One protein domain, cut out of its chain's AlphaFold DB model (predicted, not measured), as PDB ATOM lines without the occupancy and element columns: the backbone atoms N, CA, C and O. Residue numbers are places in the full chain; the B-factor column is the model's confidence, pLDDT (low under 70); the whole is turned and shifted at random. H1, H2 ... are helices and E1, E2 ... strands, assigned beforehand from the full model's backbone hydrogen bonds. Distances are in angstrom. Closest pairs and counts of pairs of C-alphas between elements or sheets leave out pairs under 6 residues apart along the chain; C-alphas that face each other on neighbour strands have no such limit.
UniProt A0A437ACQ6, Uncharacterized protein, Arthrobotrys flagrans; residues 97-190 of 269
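AT A GLANCE: This is residues 97 to 190 of the 269 residues of an uncharacterized protein of Arthrobotrys flagrans (UniProt A0A437ACQ6). One twisted sheet of six strands, E1 to E6, curls like part of a barrel that stays open, its edge strands E1 and E6 apart. The short helix H1 lies off to the side of this curl and is not on the sheet. The printed part has 94 residues, mostly strand, running H1, E1, E2, E3, E4, E5, E6; the sheet has that same strand order and is antiparallel throughout. It is compact, with a radius of gyration of the C-alphas of 13.4 A and spans of 36 by 33 by 22 A.

IN THESE COORDINATES: Find C-alpha 100 at (41.090, 29.920, -55.973), where H1 begins, residues 100 to 105. E1, residues 114 to 120, starts at C-alpha 114, (27.069, 28.163, -58.084), and E2 takes residues 123 to 129. Next come E3, residues 133 to 142, 25.5 A long, E4, residues 151 to 160, 25.8 A, and E5, residues 165 to 174, 26.8 A. E6, residues 180 to 186, ends at C-alpha 186, (34.174, 22.150, -40.840).

HOW THE PARTS SIT: The six strands form a meander, each the antiparallel neighbour of the one before, in five hairpins. Look at N 116 and O 127, 2.8 A, for E1 and E2; N 137 and O 126, 2.8 A, for E2 and E3; N 136 and O 157, 2.8 A, for E3 and E4. E4 and E5 have N 154 and O 170 at 3.0 A, and E5 and E6 have N 173 and O 181 at 2.7 A. E4 bends by 58 degrees at residue 157, and E5 by 58 degrees at residue 168. In H1 every O i to N i+4 pair is within hydrogen-bond range.

THE WHOLE: The C-alphas of Glu 105 and Gly 121, the two farthest apart, are 38.3 A from each other. The printed part has no cut and no long link. Residues 188 to 190 have pLDDT under 70.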
ATOM      1  N   ILE A  97      30.324  31.216 -57.696       91.56
ATOM      2  CA  ILE A  97      31.379  31.110 -56.695       91.56
ATOM      3  C   ILE A  97      32.704  30.913 -57.437       91.56
ATOM      4  O   ILE A  97      32.752  30.368 -58.537       91.56
ATOM      5  N   LYS A  98      33.799  31.406 -56.860       88.75
ATOM      6  CA  LYS A  98      35.155  31.101 -57.328       88.75
ATOM      7  C   LYS A  98      36.019  30.760 -56.141       88.75
ATOM      8  O   LYS A  98      36.251  31.624 -55.304       88.75
ATOM      9  N   CYS A  99      36.510  29.534 -56.067       86.00
ATOM     10  CA  CYS A  99      37.427  29.121 -55.013       86.00
ATOM     11  C   CYS A  99      38.834  29.000 -55.610       86.00
ATOM     12  O   CYS A  99      39.100  28.011 -56.287       86.00
ATOM     13  N   PRO A 100      39.761  29.946 -55.355       85.69
ATOM     14  CA  PRO A 100      41.090  29.920 -55.973       85.69
ATOM     15  C   PRO A 100      41.891  28.644 -55.685       85.69
ATOM     16  O   PRO A 100      42.739  28.244 -56.476       85.69
ATOM     17  N   ILE A 101      41.640  28.003 -54.539       82.12
ATOM     18  CA  ILE A 101      42.268  26.724 -54.189       82.12
ATOM     19  C   ILE A 101      41.677  25.608 -55.042       82.12
ATOM     20  O   ILE A 101      42.433  24.832 -55.616       82.12
ATOM     21  N   ALA A 102      40.347  25.552 -55.163       83.69
ATOM     22  CA  ALA A 102      39.691  24.549 -55.986       83.69
ATOM     23  C   ALA A 102      40.043  24.729 -57.467       83.69
ATOM     24  O   ALA A 102      40.376  23.755 -58.119       83.69
ATOM     25  N   GLU A 103      40.091  25.964 -57.975       88.81
ATOM     26  CA  GLU A 103      40.549  26.259 -59.342       88.81
ATOM     27  C   GLU A 103      41.988  25.771 -59.587       88.81
ATOM     28  O   GLU A 103      42.336  25.387 -60.701       88.81
ATOM     29  N   LYS A 104      42.835  25.767 -58.550       89.56
ATOM     30  CA  LYS A 104      44.227  25.313 -58.641       89.56
ATOM     31  C   LYS A 104      44.376  23.794 -58.516       89.56
ATOM     32  O   LYS A 104      45.200  23.219 -59.220       89.56
ATOM     33  N   GLU A 105      43.660  23.163 -57.587       86.31
ATOM     34  CA  GLU A 105      43.794  21.728 -57.286       86.31
ATOM     35  C   GLU A 105      42.869  20.852 -58.146       86.31
ATOM     36  O   GLU A 105      43.245  19.736 -58.508       86.31
ATOM     37  N   TRP A 106      41.699  21.375 -58.519       85.38
ATOM     38  CA  TRP A 106      40.610  20.683 -59.216       85.38
ATOM     39  C   TRP A 106      39.948  21.595 -60.267       85.38
ATOM     40  O   TRP A 106      38.766  21.922 -60.150       85.38
ATOM     41  N   PRO A 107      40.688  22.044 -61.299       89.88
ATOM     42  CA  PRO A 107      40.183  23.016 -62.271       89.88
ATOM     43  C   PRO A 107      38.925  22.540 -63.011       89.88
ATOM     44  O   PRO A 107      38.049  23.352 -63.284       89.88
ATOM     45  N   GLU A 108      38.813  21.238 -63.299       88.94
ATOM     46  CA  GLU A 108      37.646  20.657 -63.981       88.94
ATOM     47  C   GLU A 108      36.389  20.673 -63.097       88.94
ATOM     48  O   GLU A 108      35.282  20.822 -63.599       88.94
ATOM     49  N   GLN A 109      36.553  20.535 -61.778       86.56
ATOM     50  CA  GLN A 109      35.457  20.542 -60.804       86.56
ATOM     51  C   GLN A 109      35.114  21.957 -60.329       86.56
ATOM     52  O   GLN A 109      33.994  22.212 -59.909       86.56
ATOM     53  N   ALA A 110      36.069  22.885 -60.372       87.50
ATOM     54  CA  ALA A 110      35.863  24.269 -59.958       87.50
ATOM     55  C   ALA A 110      35.135  25.118 -61.018       87.50
ATOM     56  O   ALA A 110      34.758  26.261 -60.742       87.50
ATOM     57  N   GLU A 111      34.944  24.593 -62.230       90.81
ATOM     58  CA  GLU A 111      34.183  25.268 -63.273       90.81
ATOM     59  C   GLU A 111      32.676  25.186 -62.993       90.81
ATOM     60  O   GLU A 111      32.139  24.142 -62.638       90.81
ATOM     61  N   GLY A 112      31.971  26.309 -63.156       88.38
ATOM     62  CA  GLY A 112      30.513  26.336 -63.029       88.38
ATOM     63  C   GLY A 112      29.981  26.247 -61.597       88.38
ATOM     64  O   GLY A 112      28.794  25.986 -61.429       88.38
ATOM     65  N   THR A 113      30.808  26.492 -60.576       92.81
ATOM     66  CA  THR A 113      30.328  26.486 -59.185       92.81
ATOM     67  C   THR A 113      29.328  27.613 -58.922       92.81
ATOM     68  O   THR A 113      29.563  28.781 -59.256       92.81
ATOM     69  N   ILE A 114      28.198  27.261 -58.311       96.06
ATOM     70  CA  ILE A 114      27.069  28.163 -58.084       96.06
ATOM     71  C   ILE A 114      26.614  28.134 -56.629       96.06
ATOM     72  O   ILE A 114      26.653  27.111 -55.953       96.06
ATOM     73  N   MET A 115      26.115  29.271 -56.160       97.06
ATOM     74  CA  MET A 115      25.338  29.378 -54.933       97.06
ATOM     75  C   MET A 115      23.998  30.006 -55.259       97.06
ATOM     76  O   MET A 115      23.940  31.058 -55.890       97.06
ATOM     77  N   ARG A 116      22.914  29.408 -54.793       97.88
ATOM     78  CA  ARG A 116      21.586  30.005 -54.836       97.88
ATOM     79  C   ARG A 116      21.229  30.440 -53.436       97.88
ATOM     80  O   ARG A 116      21.337  29.642 -52.518       97.88
ATOM     81  N   LEU A 117      20.808  31.684 -53.266       97.69
ATOM     82  CA  LEU A 117      20.269  32.169 -52.001       97.69
ATOM     83  C   LEU A 117      18.804  32.542 -52.189       97.69
ATOM     84  O   LEU A 117      18.404  33.048 -53.240       97.69
ATOM     85  N   HIS A 118      18.011  32.306 -51.154       97.31
ATOM     86  CA  HIS A 118      16.599  32.638 -51.110       97.31
ATOM     87  C   HIS A 118      16.207  33.088 -49.706       97.31
ATOM     88  O   HIS A 118      16.658  32.526 -48.710       97.31
ATOM     89  N   ILE A 119      15.365  34.116 -49.625       96.69
ATOM     90  CA  ILE A 119      14.761  34.541 -48.364       96.69
ATOM     91  C   ILE A 119      13.399  33.867 -48.238       96.69
ATOM     92  O   ILE A 119      12.509  34.156 -49.034       96.69
ATOM     93  N   ASP A 120      13.241  33.040 -47.207       95.38
ATOM     94  CA  ASP A 120      11.959  32.461 -46.809       95.38
ATOM     95  C   ASP A 120      11.545  33.031 -45.444       95.38
ATOM     96  O   ASP A 120      12.173  32.773 -44.409       95.38
ATOM     97  N   GLY A 121      10.530  33.897 -45.454       94.19
ATOM     98  CA  GLY A 121      10.138  34.693 -44.292       94.19
ATOM     99  C   GLY A 121      11.280  35.585 -43.791       94.19
ATOM    100  O   GLY A 121      11.726  36.498 -44.486       94.19
ATOM    101  N   GLU A 122      11.749  35.329 -42.568       94.31
ATOM    102  CA  GLU A 122      12.899  36.025 -41.976       94.31
ATOM    103  C   GLU A 122      14.214  35.248 -42.099       94.31
ATOM    104  O   GLU A 122      15.251  35.759 -41.686       94.31
ATOM    105  N   THR A 123      14.211  34.039 -42.661       95.75
ATOM    106  CA  THR A 123      15.410  33.195 -42.735       95.75
ATOM    107  C   THR A 123      16.012  33.244 -44.132       95.75
ATOM    108  O   THR A 123      15.301  33.164 -45.133       95.75
ATOM    109  N   ILE A 124      17.338  33.359 -44.212       97.31
ATOM    110  CA  ILE A 124      18.058  33.209 -45.478       97.31
ATOM    111  C   ILE A 124      18.482  31.747 -45.601       97.31
ATOM    112  O   ILE A 124      19.218  31.223 -44.759       97.31
ATOM    113  N   TRP A 125      18.027  31.111 -46.669       98.06
ATOM    114  CA  TRP A 125      18.425  29.773 -47.077       98.06
ATOM    115  C   TRP A 125      19.297  29.847 -48.318       98.06
ATOM    116  O   TRP A 125      19.250  30.812 -49.084       98.06
ATOM    117  N   GLY A 126      20.088  28.807 -48.529       97.56
ATOM    118  CA  GLY A 126      20.827  28.652 -49.758       97.56
ATOM    119  C   GLY A 126      21.050  27.206 -50.146       97.56
ATOM    120  O   GLY A 126      20.964  26.300 -49.324       97.56
ATOM    121  N   GLU A 127      21.361  27.028 -51.416       98.06
ATOM    122  CA  GLU A 127      21.876  25.809 -52.021       98.06
ATOM    123  C   GLU A 127      23.245  26.163 -52.608       98.06
ATOM    124  O   GLU A 127      23.425  27.262 -53.139       98.06
ATOM    125  N   PHE A 128      24.222  25.276 -52.506       96.88
ATOM    126  CA  PHE A 128      25.516  25.472 -53.145       96.88
ATOM    127  C   PHE A 128      25.942  24.212 -53.882       96.88
ATOM    128  O   PHE A 128      25.681  23.102 -53.429       96.88
ATOM    129  N   ASP A 129      26.634  24.423 -54.992       94.88
ATOM    130  CA  ASP A 129      27.352  23.411 -55.745       94.88
ATOM    131  C   ASP A 129      28.757  23.956 -56.010       94.88
ATOM    132  O   ASP A 129      28.957  24.917 -56.756       94.88
ATOM    133  N   SER A 130      29.731  23.372 -55.321       90.56
ATOM    134  CA  SER A 130      31.153  23.701 -55.442       90.56
ATOM    135  C   SER A 130      31.913  22.720 -56.340       90.56
ATOM    136  O   SER A 130      33.145  22.733 -56.351       90.56
ATOM    137  N   GLY A 131      31.196  21.826 -57.029       89.25
ATOM    138  CA  GLY A 131      31.716  20.738 -57.855       89.25
ATOM    139  C   GLY A 131      32.278  19.552 -57.069       89.25
ATOM    140  O   GLY A 131      32.149  18.408 -57.495       89.25
ATOM    141  N   CYS A 132      32.887  19.795 -55.903       87.38
ATOM    142  CA  CYS A 132      33.361  18.740 -54.996       87.38
ATOM    143  C   CYS A 132      32.399  18.452 -53.833       87.38
ATOM    144  O   CYS A 132      32.410  17.339 -53.302       87.38
ATOM    145  N   TYR A 133      31.587  19.447 -53.472       91.56
ATOM    146  CA  TYR A 133      30.506  19.361 -52.499       91.56
ATOM    147  C   TYR A 133      29.272  20.080 -53.022       91.56
ATOM    148  O   TYR A 133      29.378  21.215 -53.500       91.56
ATOM    149  N   ASP A 134      28.121  19.465 -52.809       95.44
ATOM    150  CA  ASP A 134      26.806  20.060 -52.978       95.44
ATOM    151  C   ASP A 134      26.046  20.038 -51.649       95.44
ATOM    152  O   ASP A 134      26.279  19.192 -50.779       95.44
ATOM    153  N   GLY A 135      25.160  21.005 -51.430       97.06
ATOM    154  CA  GLY A 135      24.425  21.055 -50.177       97.06
ATOM    155  C   GLY A 135      23.592  22.300 -49.959       97.06
ATOM    156  O   GLY A 135      23.341  23.096 -50.859       97.06
ATOM    157  N   TYR A 136      23.180  22.462 -48.707       98.06
ATOM    158  CA  TYR A 136      22.309  23.532 -48.251       98.06
ATOM    159  C   TYR A 136      22.992  24.379 -47.183       98.06
ATOM    160  O   TYR A 136      23.774  23.888 -46.363       98.06
ATOM    161  N   ILE A 137      22.649  25.661 -47.176       97.69
ATOM    162  CA  ILE A 137      23.106  26.670 -46.228       97.69
ATOM    163  C   ILE A 137      21.890  27.255 -45.514       97.69
ATOM    164  O   ILE A 137      20.854  27.513 -46.128       97.69
ATOM    165  N   ARG A 138      22.038  27.522 -44.218       97.75
ATOM    166  CA  ARG A 138      21.075  28.279 -43.420       97.75
ATOM    167  C   ARG A 138      21.805  29.356 -42.640       97.75
ATOM    168  O   ARG A 138      22.695  29.048 -41.851       97.75
ATOM    169  N   PHE A 139      21.413  30.607 -42.824       96.75
ATOM    170  CA  PHE A 139      21.977  31.709 -42.052       96.75
ATOM    171  C   PHE A 139      21.390  31.749 -40.643       96.75
ATOM    172  O   PHE A 139      20.191  31.561 -40.455       96.75
ATOM    173  N   ASP A 140      22.238  32.047 -39.660       92.56
ATOM    174  CA  ASP A 140      21.803  32.245 -38.270       92.56
ATOM    175  C   ASP A 140      21.151  33.620 -38.074       92.56
ATOM    176  O   ASP A 140      20.444  33.872 -37.102       92.56
ATOM    177  N   SER A 141      21.446  34.545 -38.989       88.50
ATOM    178  CA  SER A 141      20.946  35.913 -38.962       88.50
ATOM    179  C   SER A 141      19.603  36.016 -39.670       88.50
ATOM    180  O   SER A 141      19.409  35.450 -40.747       88.50
ATOM    181  N   VAL A 142      18.707  36.815 -39.096       92.62
ATOM    182  CA  VAL A 142      17.463  37.207 -39.757       92.62
ATOM    183  C   VAL A 142      17.754  38.056 -40.997       92.62
ATOM    184  O   VAL A 142      18.640  38.908 -41.000       92.62
ATOM    185  N   ALA A 143      16.968  37.889 -42.056       91.75
ATOM    186  CA  ALA A 143      17.108  38.644 -43.300       91.75
ATOM    187  C   ALA A 143      17.000  40.164 -43.084       91.75
ATOM    188  O   ALA A 143      17.548  40.960 -43.849       91.75
ATOM    189  N   SER A 144      16.313  40.588 -42.019       90.69
ATOM    190  CA  SER A 144      16.190  41.992 -41.640       90.69
ATOM    191  C   SER A 144      17.488  42.610 -41.114       90.69
ATOM    192  O   SER A 144      17.658  43.823 -41.261       90.69
ATOM    193  N   SER A 145      18.408  41.802 -40.576       92.38
ATOM    194  CA  SER A 145      19.714  42.233 -40.065       92.38
ATOM    195  C   SER A 145      20.850  42.091 -41.082       92.38
ATOM    196  O   SER A 145      21.983  42.467 -40.784       92.38
ATOM    197  N   ALA A 146      20.565  41.595 -42.290       93.00
ATOM    198  CA  ALA A 146      21.540  41.518 -43.369       93.00
ATOM    199  C   ALA A 146      21.902  42.926 -43.868       93.00
ATOM    200  O   ALA A 146      21.080  43.626 -44.462       93.00
ATOM    201  N   ILE A 147      23.154  43.326 -43.651       94.56
ATOM    202  CA  ILE A 147      23.704  44.624 -44.060       94.56
ATOM    203  C   ILE A 147      24.767  44.383 -45.143       94.56
ATOM    204  O   ILE A 147      25.624  43.514 -44.949       94.56
ATOM    205  N   PRO A 148      24.786  45.151 -46.246       95.00
ATOM    206  CA  PRO A 148      25.838  45.052 -47.247       95.00
ATOM    207  C   PRO A 148      27.231  45.220 -46.639       95.00
ATOM    208  O   PRO A 148      27.469  46.074 -45.783       95.00
ATOM    209  N   GLY A 149      28.168  44.387 -47.078       93.56
ATOM    210  CA  GLY A 149      29.546  44.361 -46.594       93.56
ATOM    211  C   GLY A 149      29.708  43.817 -45.172       93.56
ATOM    212  O   GLY A 149      30.834  43.743 -44.680       93.56
ATOM    213  N   SER A 150      28.620  43.426 -44.502       94.00
ATOM    214  CA  SER A 150      28.685  42.818 -43.175       94.00
ATOM    215  C   SER A 150      28.800  41.302 -43.272       94.00
ATOM    216  O   SER A 150      28.240  40.668 -44.165       94.00
ATOM    217  N   LYS A 151      29.543  40.725 -42.328       95.06
ATOM    218  CA  LYS A 151      29.689  39.276 -42.193       95.06
ATOM    219  C   LYS A 151      28.412  38.670 -41.629       95.06
ATOM    220  O   LYS A 151      27.959  39.082 -40.564       95.06
ATOM    221  N   MET A 152      27.896  37.662 -42.309       95.62
ATOM    222  CA  MET A 152      26.759  36.854 -41.898       95.62
ATOM    223  C   MET A 152      27.241  35.435 -41.632       95.62
ATOM    224  O   MET A 152      27.957  34.861 -42.450       95.62
ATOM    225  N   ARG A 153      26.860  34.875 -40.488       96.56
ATOM    226  CA  ARG A 153      27.173  33.488 -40.140       96.56
ATOM    227  C   ARG A 153      26.106  32.546 -40.659       96.56
ATOM    228  O   ARG A 153      24.924  32.903 -40.688       96.56
ATOM    229  N   PHE A 154      26.539  31.363 -41.056       96.38
ATOM    230  CA  PHE A 154      25.652  30.316 -41.516       96.38
ATOM    231  C   PHE A 154      26.126  28.939 -41.073       96.38
ATOM    232  O   PHE A 154      27.321  28.702 -40.925       96.38
ATOM    233  N   ALA A 155      25.179  28.023 -40.923       97.00
ATOM    234  CA  ALA A 155      25.431  26.595 -40.876       97.00
ATOM    235  C   ALA A 155      25.230  26.002 -42.274       97.00
ATOM    236  O   ALA A 155      24.403  26.484 -43.051       97.00
ATOM    237  N   TRP A 156      25.966  24.948 -42.598       97.00
ATOM    238  CA  TRP A 156      25.806  24.224 -43.853       97.00
ATOM    239  C   TRP A 156      25.778  22.716 -43.625       97.00
ATOM    240  O   TRP A 156      26.350  22.186 -42.668       97.00
ATOM    241  N   LYS A 157      25.089  22.025 -44.530       96.88
ATOM    242  CA  LYS A 157      25.057  20.569 -44.635       96.88
ATOM    243  C   LYS A 157      25.230  20.214 -46.097       96.88
ATOM    244  O   LYS A 157      24.481  20.714 -46.928       96.88
ATOM    245  N   GLY A 158      26.191  19.358 -46.395       96.19
ATOM    246  CA  GLY A 158      26.473  18.952 -47.761       96.19
ATOM    247  C   GLY A 158      26.861  17.494 -47.862       96.19
ATOM    248  O   GLY A 158      26.941  16.780 -46.861       96.19
ATOM    249  N   THR A 159      27.095  17.078 -49.091       95.50
ATOM    250  CA  THR A 159      27.566  15.750 -49.443       95.50
ATOM    251  C   THR A 159      28.784  15.924 -50.332       95.50
ATOM    252  O   THR A 159      28.815  16.821 -51.171       95.50
ATOM    253  N   ASP A 160      29.822  15.123 -50.116       92.00
ATOM    254  CA  ASP A 160      30.947  15.098 -51.047       92.00
ATOM    255  C   ASP A 160      30.613  14.267 -52.300       92.00
ATOM    256  O   ASP A 160      29.629  13.528 -52.359       92.00
ATOM    257  N   SER A 161      31.490  14.326 -53.301       88.00
ATOM    258  CA  SER A 161      31.387  13.492 -54.513       88.00
ATOM    259  C   SER A 161      31.311  11.969 -54.270       88.00
ATOM    260  O   SER A 161      30.944  11.226 -55.181       88.00
ATOM    261  N   ALA A 162      31.665  11.480 -53.076       91.25
ATOM    262  CA  ALA A 162      31.568  10.071 -52.701       91.25
ATOM    263  C   ALA A 162      30.237   9.724 -52.007       91.25
ATOM    264  O   ALA A 162      30.018   8.562 -51.658       91.25
ATOM    265  N   GLY A 163      29.342  10.696 -51.816       92.25
ATOM    266  CA  GLY A 163      28.076  10.500 -51.117       92.25
ATOM    267  C   GLY A 163      28.199  10.585 -49.592       92.25
ATOM    268  O   GLY A 163      27.259  10.221 -48.884       92.25
ATOM    269  N   CYS A 164      29.343  11.020 -49.062       91.62
ATOM    270  CA  CYS A 164      29.580  11.097 -47.628       91.62
ATOM    271  C   CYS A 164      29.033  12.435 -47.094       91.62
ATOM    272  O   CYS A 164      29.470  13.497 -47.544       91.62
ATOM    273  N   PRO A 165      28.078  12.415 -46.142       93.94
ATOM    274  CA  PRO A 165      27.507  13.641 -45.601       93.94
ATOM    275  C   PRO A 165      28.519  14.364 -44.706       93.94
ATOM    276  O   PRO A 165      29.214  13.733 -43.906       93.94
ATOM    277  N   ASP A 166      28.543  15.691 -44.788       94.12
ATOM    278  CA  ASP A 166      29.338  16.571 -43.932       94.12
ATOM    279  C   ASP A 166      28.504  17.775 -43.472       94.12
ATOM    280  O   ASP A 166      27.502  18.155 -44.091       94.12
ATOM    281  N   THR A 167      28.898  18.367 -42.350       95.12
ATOM    282  CA  THR A 167      28.259  19.560 -41.797       95.12
ATOM    283  C   THR A 167      29.291  20.530 -41.249       95.12
ATOM    284  O   THR A 167      30.382  20.171 -40.795       95.12
ATOM    285  N   GLY A 168      28.925  21.804 -41.238       94.69
ATOM    286  CA  GLY A 168      29.800  22.820 -40.697       94.69
ATOM    287  C   GLY A 168      29.149  24.175 -40.565       94.69
ATOM    288  O   GLY A 168      27.930  24.328 -40.621       94.69
ATOM    289  N   GLU A 169      30.010  25.160 -40.375       95.75
ATOM    290  CA  GLU A 169      29.648  26.564 -40.258       95.75
ATOM    291  C   GLU A 169      30.381  27.367 -41.328       95.75
ATOM    292  O   GLU A 169      31.276  26.869 -42.006       95.75
ATOM    293  N   GLY A 170      30.014  28.624 -41.500       95.19
ATOM    294  CA  GLY A 170      30.644  29.503 -42.459       95.19
ATOM    295  C   GLY A 170      30.330  30.961 -42.198       95.19
ATOM    296  O   GLY A 170      29.478  31.322 -41.383       95.19
ATOM    297  N   GLU A 171      31.060  31.815 -42.899       96.44
ATOM    298  CA  GLU A 171      30.815  33.250 -42.934       96.44
ATOM    299  C   GLU A 171      30.657  33.694 -44.386       96.44
ATOM    300  O   GLU A 171      31.432  33.280 -45.243       96.44
ATOM    301  N   LEU A 172      29.673  34.547 -44.663       95.88
ATOM    302  CA  LEU A 172      29.440  35.157 -45.969       95.88
ATOM    303  C   LEU A 172      29.366  36.680 -45.832       95.88
ATOM    304  O   LEU A 172      28.798  37.202 -44.878       95.88
ATOM    305  N   ILE A 173      29.905  37.399 -46.803       95.62
ATOM    306  CA  ILE A 173      29.801  38.840 -46.976       95.62
ATOM    307  C   ILE A 173      29.131  39.066 -48.329       95.62
ATOM    308  O   ILE A 173      29.663  38.686 -49.373       95.62
ATOM    309  N   LEU A 174      27.960  39.699 -48.303       94.38
ATOM    310  CA  LEU A 174      27.261  40.142 -49.506       94.38
ATOM    311  C   LEU A 174      27.572  41.617 -49.740       94.38
ATOM    312  O   LEU A 174      27.353  42.443 -48.858       94.38
ATOM    313  N   SER A 175      28.076  41.965 -50.917       93.06
ATOM    314  CA  SER A 175      28.334  43.358 -51.308       93.06
ATOM    315  C   SER A 175      27.123  43.989 -52.003       93.06
ATOM    316  O   SER A 175      26.314  43.286 -52.607       93.06
ATOM    317  N   GLU A 176      27.027  45.325 -51.994       90.00
ATOM    318  CA  GLU A 176      25.978  46.062 -52.732       90.00
ATOM    319  C   GLU A 176      26.005  45.783 -54.248       90.00
ATOM    320  O   GLU A 176      25.000  45.932 -54.935       90.00
ATOM    321  N   SER A 177      27.152  45.357 -54.782       90.38
ATOM    322  CA  SER A 177      27.357  45.063 -56.202       90.38
ATOM    323  C   SER A 177      27.059  43.610 -56.586       90.38
ATOM    324  O   SER A 177      27.570  43.153 -57.605       90.38
ATOM    325  N   HIS A 178      26.283  42.870 -55.785       87.31
ATOM    326  CA  HIS A 178      25.996  41.435 -55.973       87.31
ATOM    327  C   HIS A 178      27.226  40.510 -55.913       87.31
ATOM    328  O   HIS A 178      27.152  39.340 -56.279       87.31
ATOM    329  N   GLY A 179      28.366  41.017 -55.446       91.50
ATOM    330  CA  GLY A 179      29.540  40.202 -55.161       91.50
ATOM    331  C   GLY A 179      29.360  39.449 -53.850       91.50
ATOM    332  O   GLY A 179      28.823  40.006 -52.885       91.50
ATOM    333  N   VAL A 180      29.839  38.212 -53.827       93.31
ATOM    334  CA  VAL A 180      29.774  37.322 -52.676       93.31
ATOM    335  C   VAL A 180      31.179  36.874 -52.311       93.31
ATOM    336  O   VAL A 180      31.935  36.419 -53.165       93.31
ATOM    337  N   GLU A 181      31.507  36.977 -51.031       93.81
ATOM    338  CA  GLU A 181      32.767  36.507 -50.463       93.81
ATOM    339  C   GLU A 181      32.470  35.720 -49.195       93.81
ATOM    340  O   GLU A 181      31.557  36.077 -48.460       93.81
ATOM    341  N   GLY A 182      33.216  34.664 -48.890       92.94
ATOM    342  CA  GLY A 182      32.935  33.906 -47.675       92.94
ATOM    343  C   GLY A 182      33.996  32.896 -47.300       92.94
ATOM    344  O   GLY A 182      35.107  32.928 -47.805       92.94
ATOM    345  N   ALA A 183      33.665  32.009 -46.377       92.56
ATOM    346  CA  ALA A 183      34.469  30.846 -46.048       92.56
ATOM    347  C   ALA A 183      33.573  29.768 -45.441       92.56
ATOM    348  O   ALA A 183      32.661  30.079 -44.674       92.56
ATOM    349  N   PHE A 184      33.869  28.512 -45.769       92.69
ATOM    350  CA  PHE A 184      33.276  27.337 -45.138       92.69
ATOM    351  C   PHE A 184      34.278  26.767 -44.134       92.69
ATOM    352  O   PHE A 184      35.465  26.614 -44.428       92.69
ATOM    353  N   PHE A 185      33.790  26.428 -42.953       90.50
ATOM    354  CA  PHE A 185      34.528  25.813 -41.860       90.50
ATOM    355  C   PHE A 185      33.891  24.455 -41.553       90.50
ATOM    356  O   PHE A 185      32.668  24.346 -41.460       90.50
ATOM    357  N   ALA A 186      34.697  23.405 -41.376       86.25
ATOM    358  CA  ALA A 186      34.174  22.150 -40.840       86.25
ATOM    359  C   ALA A 186      33.729  22.397 -39.409       86.25
ATOM    360  O   ALA A 186      34.416  23.099 -38.659       86.25
ATOM    361  N   SER A 187      32.638  21.749 -39.011       78.56
ATOM    362  CA  SER A 187      32.327  21.671 -37.595       78.56
ATOM    363  C   SER A 187      33.483  20.961 -36.888       78.56
ATOM    364  O   SER A 187      33.723  19.766 -37.067       78.56
ATOM    365  N   THR A 188      34.235  21.696 -36.068       60.50
ATOM    366  CA  THR A 188      35.195  21.095 -35.130       60.50
ATOM    367  C   THR A 188      34.484  20.393 -33.975       60.50
ATOM    368  O   THR A 188      35.122  19.697 -33.188       60.50
ATOM    369  N   THR A 189      33.166  20.562 -33.871       47.19
ATOM    370  CA  THR A 189      32.346  20.074 -32.772       47.19
ATOM    371  C   THR A 189      31.546  18.871 -33.262       47.19
ATOM    372  O   THR A 189      30.403  18.987 -33.692       47.19
ATOM    373  N   PHE A 190      32.147  17.687 -33.172       43.12
ATOM    374  CA  PHE A 190      31.367  16.471 -32.962       43.12
ATOM    375  C   PHE A 190      31.117  16.327 -31.455       43.12
ATOM    376  O   PHE A 190      31.983  15.822 -30.740       43.12
TER     377      PHE A 190